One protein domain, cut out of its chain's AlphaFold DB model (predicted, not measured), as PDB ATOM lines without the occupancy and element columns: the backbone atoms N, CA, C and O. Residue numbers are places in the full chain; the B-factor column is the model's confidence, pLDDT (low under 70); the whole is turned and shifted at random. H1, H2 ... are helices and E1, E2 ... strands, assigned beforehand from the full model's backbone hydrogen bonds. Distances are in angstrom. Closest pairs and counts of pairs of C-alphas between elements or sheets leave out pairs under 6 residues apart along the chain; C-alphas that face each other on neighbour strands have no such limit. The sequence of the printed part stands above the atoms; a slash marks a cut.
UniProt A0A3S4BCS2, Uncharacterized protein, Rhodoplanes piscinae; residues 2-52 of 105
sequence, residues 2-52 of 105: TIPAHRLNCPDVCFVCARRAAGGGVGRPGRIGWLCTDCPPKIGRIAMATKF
ATOM      1  N   THR A   2     113.638 166.148  78.457       34.34
ATOM      2  CA  THR A   2     112.779 167.312  78.275       34.34
ATOM      3  C   THR A   2     111.703 167.172  79.340       34.34
ATOM      4  O   THR A   2     111.080 166.117  79.404       34.34
ATOM      5  N   ILE A   3     111.522 168.172  80.210       43.66
ATOM      6  CA  ILE A   3     110.437 168.142  81.208       43.66
ATOM      7  C   ILE A   3     109.124 167.855  80.454       43.66
ATOM      8  O   ILE A   3     108.846 168.573  79.487       43.66
ATOM      9  N   PRO A   4     108.356 166.815  80.825       43.22
ATOM     10  CA  PRO A   4     107.183 166.415  80.065       43.22
ATOM     11  C   PRO A   4     106.158 167.554  80.026       43.22
ATOM     12  O   PRO A   4     105.911 168.228  81.029       43.22
ATOM     13  N   ALA A   5     105.564 167.765  78.848       48.22
ATOM     14  CA  ALA A   5     104.705 168.909  78.535       48.22
ATOM     15  C   ALA A   5     103.469 169.052  79.444       48.22
ATOM     16  O   ALA A   5     102.862 170.111  79.447       48.22
ATOM     17  N   HIS A   6     103.108 168.032  80.234       55.72
ATOM     18  CA  HIS A   6     101.944 168.081  81.125       55.72
ATOM     19  C   HIS A   6     102.173 168.874  82.427       55.72
ATOM     20  O   HIS A   6     101.202 169.259  83.067       55.72
ATOM     21  N   ARG A   7     103.428 169.119  82.845       57.94
ATOM     22  CA  ARG A   7     103.737 169.892  84.076       57.94
ATOM     23  C   ARG A   7     104.086 171.350  83.802       57.94
ATOM     24  O   ARG A   7     104.065 172.185  84.700       57.94
ATOM     25  N   LEU A   8     104.449 171.638  82.559       72.88
ATOM     26  CA  LEU A   8     104.780 172.971  82.088       72.88
ATOM     27  C   LEU A   8     103.607 173.504  81.278       72.88
ATOM     28  O   LEU A   8     102.896 172.754  80.627       72.88
ATOM     29  N   ASN A   9     103.401 174.810  81.328       78.62
ATOM     30  CA  ASN A   9     102.257 175.514  80.764       78.62
ATOM     31  C   ASN A   9     100.909 175.172  81.433       78.62
ATOM     32  O   ASN A   9      99.873 175.539  80.892       78.62
ATOM     33  N   CYS A  10     100.911 174.547  82.618       83.75
ATOM     34  CA  CYS A  10      99.727 174.427  83.475       83.75
ATOM     35  C   CYS A  10      99.718 175.571  84.508       83.75
ATOM     36  O   CYS A  10     100.509 175.524  85.451       83.75
ATOM     37  N   PRO A  11      98.882 176.612  84.339       87.50
ATOM     38  CA  PRO A  11      98.852 177.765  85.240       87.50
ATOM     39  C   PRO A  11      98.227 177.477  86.607       87.50
ATOM     40  O   PRO A  11      98.365 178.299  87.506       87.50
ATOM     41  N   ASP A  12      97.576 176.325  86.779       87.81
ATOM     42  CA  ASP A  12      96.850 175.982  88.004       87.81
ATOM     43  C   ASP A  12      97.716 175.252  89.039       87.81
ATOM     44  O   ASP A  12      97.392 175.246  90.229       87.81
ATOM     45  N   VAL A  13      98.837 174.657  88.614       87.88
ATOM     46  CA  VAL A  13      99.655 173.764  89.445       87.88
ATOM     47  C   VAL A  13     101.106 174.232  89.490       87.88
ATOM     48  O   VAL A  13     101.748 174.468  88.468       87.88
ATOM     49  N   CYS A  14     101.647 174.336  90.702       89.56
ATOM     50  CA  CYS A  14     103.047 174.624  90.946       89.56
ATOM     51  C   CYS A  14     103.903 173.471  90.423       89.56
ATOM     52  O   CYS A  14     103.848 172.368  90.963       89.56
ATOM     53  N   PHE A  15     104.748 173.714  89.423       87.12
ATOM     54  CA  PHE A  15     105.529 172.631  88.817       87.12
ATOM     55  C   PHE A  15     106.642 172.085  89.737       87.12
ATOM     56  O   PHE A  15     107.193 171.023  89.457       87.12
ATOM     57  N   VAL A  16     106.969 172.803  90.821       86.31
ATOM     58  CA  VAL A  16     107.967 172.389  91.822       86.31
ATOM     59  C   VAL A  16     107.344 171.503  92.901       86.31
ATOM     60  O   VAL A  16     107.885 170.448  93.201       86.31
ATOM     61  N   CYS A  17     106.226 171.926  93.502       87.00
ATOM     62  CA  CYS A  17     105.656 171.270  94.691       87.00
ATOM     63  C   CYS A  17     104.234 170.722  94.506       87.00
ATOM     64  O   CYS A  17     103.629 170.273  95.475       87.00
ATOM     65  N   ALA A  18     103.674 170.807  93.298       85.38
ATOM     66  CA  ALA A  18     102.337 170.335  92.925       85.38
ATOM     67  C   ALA A  18     101.142 170.965  93.676       85.38
ATOM     68  O   ALA A  18     100.000 170.565  93.461       85.38
ATOM     69  N   ARG A  19     101.357 171.984  94.521       87.06
ATOM     70  CA  ARG A  19     100.269 172.797  95.104       87.06
ATOM     71  C   ARG A  19      99.676 173.754  94.073       87.06
ATOM     72  O   ARG A  19     100.256 173.957  93.014       87.06
ATOM     73  N   ARG A  20      98.566 174.414  94.410       89.12
ATOM     74  CA  ARG A  20      97.968 175.452  93.561       89.12
ATOM     75  C   ARG A  20      98.989 176.541  93.213       89.12
ATOM     76  O   ARG A  20      99.616 177.119  94.104       89.12
ATOM     77  N   ALA A  21      99.148 176.817  91.924       89.69
ATOM     78  CA  ALA A  21      99.938 177.948  91.469       89.69
ATOM     79  C   ALA A  21      99.176 179.257  91.726       89.69
ATOM     80  O   ALA A  21      97.962 179.357  91.561       89.69
ATOM     81  N   ALA A  22      99.919 180.248  92.200       87.31
ATOM     82  CA  ALA A  22      99.420 181.581  92.542       87.31
ATOM     83  C   ALA A  22     100.523 182.653  92.440       87.31
ATOM     84  O   ALA A  22     100.263 183.836  92.640       87.31
ATOM     85  N   GLY A  23     101.763 182.236  92.171       80.19
ATOM     86  CA  GLY A  23     102.914 183.099  91.954       80.19
ATOM     87  C   GLY A  23     103.177 183.331  90.465       80.19
ATOM     88  O   GLY A  23     102.274 183.311  89.633       80.19
ATOM     89  N   GLY A  24     104.445 183.565  90.122       86.31
ATOM     90  CA  GLY A  24     104.873 183.846  88.750       86.31
ATOM     91  C   GLY A  24     105.278 182.605  87.948       86.31
ATOM     92  O   GLY A  24     105.638 181.567  88.506       86.31
ATOM     93  N   GLY A  25     105.269 182.742  86.621       89.00
ATOM     94  CA  GLY A  25     105.844 181.765  85.698       89.00
ATOM     95  C   GLY A  25     107.355 181.954  85.516       89.00
ATOM     96  O   GLY A  25     107.845 183.079  85.414       89.00
ATOM     97  N   VAL A  26     108.103 180.854  85.436       89.44
ATOM     98  CA  VAL A  26     109.540 180.832  85.124       89.44
ATOM     99  C   VAL A  26     109.806 179.969  83.892       89.44
ATOM    100  O   VAL A  26     109.264 178.877  83.767       89.44
ATOM    101  N   GLY A  27     110.652 180.431  82.968       87.00
ATOM    102  CA  GLY A  27     111.018 179.647  81.784       87.00
ATOM    103  C   GLY A  27     111.118 180.469  80.506       87.00
ATOM    104  O   GLY A  27     111.496 181.639  80.535       87.00
ATOM    105  N   ARG A  28     110.815 179.826  79.377       83.00
ATOM    106  CA  ARG A  28     110.806 180.428  78.034       83.00
ATOM    107  C   ARG A  28     109.428 180.216  77.395       83.00
ATOM    108  O   ARG A  28     108.733 179.284  77.801       83.00
ATOM    109  N   PRO A  29     109.024 181.026  76.401       81.31
ATOM    110  CA  PRO A  29     107.782 180.797  75.662       81.31
ATOM    111  C   PRO A  29     107.663 179.343  75.180       81.31
ATOM    112  O   PRO A  29     108.637 178.768  74.696       81.31
ATOM    113  N   GLY A  30     106.494 178.728  75.382       78.38
ATOM    114  CA  GLY A  30     106.242 177.308  75.096       78.38
ATOM    115  C   GLY A  30     106.724 176.326  76.175       78.38
ATOM    116  O   GLY A  30     106.392 175.143  76.117       78.38
ATOM    117  N   ARG A  31     107.473 176.789  77.183       83.75
ATOM    118  CA  ARG A  31     107.999 175.972  78.283       83.75
ATOM    119  C   ARG A  31     108.048 176.793  79.581       83.75
ATOM    120  O   ARG A  31     109.127 177.183  80.036       83.75
ATOM    121  N   ILE A  32     106.877 177.081  80.149       88.44
ATOM    122  CA  ILE A  32     106.709 177.889  81.369       88.44
ATOM    123  C   ILE A  32     106.360 176.985  82.556       88.44
ATOM    124  O   ILE A  32     105.390 176.242  82.497       88.44
ATOM    125  N   GLY A  33     107.113 177.055  83.650       89.94
ATOM    126  CA  GLY A  33     106.745 176.446  84.926       89.94
ATOM    127  C   GLY A  33     106.071 177.473  85.830       89.94
ATOM    128  O   GLY A  33     106.667 178.510  86.118       89.94
ATOM    129  N   TRP A  34     104.847 177.208  86.276       91.94
ATOM    130  CA  TRP A  34     104.116 178.091  87.188       91.94
ATOM    131  C   TRP A  34     104.436 177.750  88.640       91.94
ATOM    132  O   TRP A  34     104.617 176.582  88.969       91.94
ATOM    133  N   LEU A  35     104.557 178.754  89.509       92.88
ATOM    134  CA  LEU A  35     104.954 178.571  90.909       92.88
ATOM    135  C   LEU A  35     103.804 178.912  91.865       92.88
ATOM    136  O   LEU A  35     102.965 179.767  91.578       92.88
ATOM    137  N   CYS A  36     103.770 178.271  93.032       92.94
ATOM    138  CA  CYS A  36     103.018 178.791  94.175       92.94
ATOM    139  C   CYS A  36     103.793 179.943  94.841       92.94
ATOM    140  O   CYS A  36     104.938 180.226  94.488       92.94
ATOM    141  N   THR A  37     103.180 180.599  95.822       92.44
ATOM    142  CA  THR A  37     103.813 181.674  96.604       92.44
ATOM    143  C   THR A  37     104.976 181.193  97.470       92.44
ATOM    144  O   THR A  37     105.883 181.969  97.755       92.44
ATOM    145  N   ASP A  38     104.974 179.914  97.850       92.62
ATOM    146  CA  ASP A  38     105.961 179.342  98.771       92.62
ATOM    147  C   ASP A  38     107.238 178.880  98.052       92.62
ATOM    148  O   ASP A  38     108.293 178.740  98.669       92.62
ATOM    149  N   CYS A  39     107.164 178.619  96.741       89.69
ATOM    150  CA  CYS A  39     108.304 178.161  95.954       89.69
ATOM    151  C   CYS A  39     109.056 179.359  95.353       89.69
ATOM    152  O   CYS A  39     108.558 179.994  94.420       89.69
ATOM    153  N   PRO A  40     110.283 179.664  95.811       89.75
ATOM    154  CA  PRO A  40     111.024 180.811  95.314       89.75
ATOM    155  C   PRO A  40     111.429 180.630  93.838       89.75
ATOM    156  O   PRO A  40     111.826 179.528  93.432       89.75
ATOM    157  N   PRO A  41     111.466 181.714  93.035       88.19
ATOM    158  CA  PRO A  41     111.835 181.655  91.616       88.19
ATOM    159  C   PRO A  41     113.190 180.998  91.337       88.19
ATOM    160  O   PRO A  41     113.383 180.408  90.276       88.19
ATOM    161  N   LYS A  42     114.137 181.076  92.283       87.50
ATOM    162  CA  LYS A  42     115.445 180.412  92.179       87.50
ATOM    163  C   LYS A  42     115.306 178.889  92.116       87.50
ATOM    164  O   LYS A  42     115.916 178.279  91.245       87.50
ATOM    165  N   ILE A  43     114.483 178.299  92.988       84.75
ATOM    166  CA  ILE A  43     114.205 176.855  92.972       84.75
ATOM    167  C   ILE A  43     113.497 176.486  91.670       84.75
ATOM    168  O   ILE A  43     113.883 175.517  91.030       84.75
ATOM    169  N   GLY A  44     112.555 177.316  91.212       85.19
ATOM    170  CA  GLY A  44     111.935 177.135  89.902       85.19
ATOM    171  C   GLY A  44     112.957 177.118  88.754       85.19
ATOM    172  O   GLY A  44     112.960 176.221  87.922       85.19
ATOM    173  N   ARG A  45     113.903 178.058  88.700       83.75
ATOM    174  CA  ARG A  45     114.933 178.059  87.640       83.75
ATOM    175  C   ARG A  45     115.811 176.810  87.662       83.75
ATOM    176  O   ARG A  45     116.146 176.308  86.594       83.75
ATOM    177  N   ILE A  46     116.157 176.321  88.852       81.44
ATOM    178  CA  ILE A  46     116.905 175.071  89.017       81.44
ATOM    179  C   ILE A  46     116.059 173.903  88.501       81.44
ATOM    180  O   ILE A  46     116.504 173.203  87.599       81.44
ATOM    181  N   ALA A  47     114.812 173.786  88.965       79.75
ATOM    182  CA  ALA A  47     113.864 172.752  88.553       79.75
ATOM    183  C   ALA A  47     113.570 172.755  87.037       79.75
ATOM    184  O   ALA A  47     113.309 171.718  86.440       79.75
ATOM    185  N   MET A  48     113.624 173.922  86.385       79.12
ATOM    186  CA  MET A  48     113.478 174.057  84.928       79.12
ATOM    187  C   MET A  48     114.687 173.534  84.143       79.12
ATOM    188  O   MET A  48     114.554 173.146  82.973       79.12
ATOM    189  N   ALA A  49     115.866 173.592  84.758       74.12
ATOM    190  CA  ALA A  49     117.129 173.172  84.174       74.12
ATOM    191  C   ALA A  49     117.442 171.701  84.465       74.12
ATOM    192  O   ALA A  49     118.139 171.074  83.665       74.12
ATOM    193  N   THR A  50     116.924 171.150  85.566       67.50
ATOM    194  CA  THR A  50     117.172 169.763  85.946       67.50
ATOM    195  C   THR A  50     116.489 168.777  85.007       67.50
ATOM    196  O   THR A  50     115.366 168.945  84.523       67.50
ATOM    197  N   LYS A  51     117.259 167.739  84.723       68.38
ATOM    198  CA  LYS A  51     116.869 166.472  84.116       68.38
ATOM    199  C   LYS A  51     116.944 165.428  85.227       68.38
ATOM    200  O   LYS A  51     117.516 165.757  86.266       68.38
ATOM    201  N   PHE A  52     116.410 164.225  85.005       75.31
ATOM    202  CA  PHE A  52     116.786 163.139  85.906       75.31
ATOM    203  C   PHE A  52     118.311 163.027  85.884       75.31
ATOM    204  O   PHE A  52     118.921 163.139  84.812       75.31
TER     205      PHE A  52
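Overview. This is residues 2 to 52 of the 105 residues of an uncharacterized protein of Rhodoplanes piscinae (UniProt A0A3S4BCS2). Little regular structure: a short two-strand hairpin, E1 and E2, has one helix, H1, packed alongside it, while residues 9 to 14 loop past E2 on the side away from H1. The 51 printed residues hold E1, E2 and H1 in that order, of mixed class, with 17 residues in named elements. The whole is compact, with a radius of gyration of the C-alphas of 9.5 A, and spans 24 by 18 by 18 A.

Along the chain. Residues 2 to 24 hold no named element. E1, residues 25 to 28, begins at C-alpha (105.844, 181.765, 85.698) and measures 9.2 A. E2, residues 31 to 34, measures 9.9 A. H1, residues 41 to 49, measures 12.5 A and ends at C-alpha (117.129, 173.172, 84.174).

Arrangement. E1 and E2 are antiparallel at 170 degrees; N 26 and O 33 are within hydrogen-bond range at 2.8 A. The closest C-alphas of E1 and H1, Val 26 and Gly 44, are 6.5 A apart; those of E2 and H1, Gly 33 and Met 48, 7.1 A. In H1 every O i to N i+4 pair is within hydrogen-bond range.

Size, cuts and confidence. The printed part has no cut and no long link. The C-alphas farthest apart, Ala 22 and Phe 52, are 26.2 A apart. Residues 2 to 7 and 50 to 51 have pLDDT under 70.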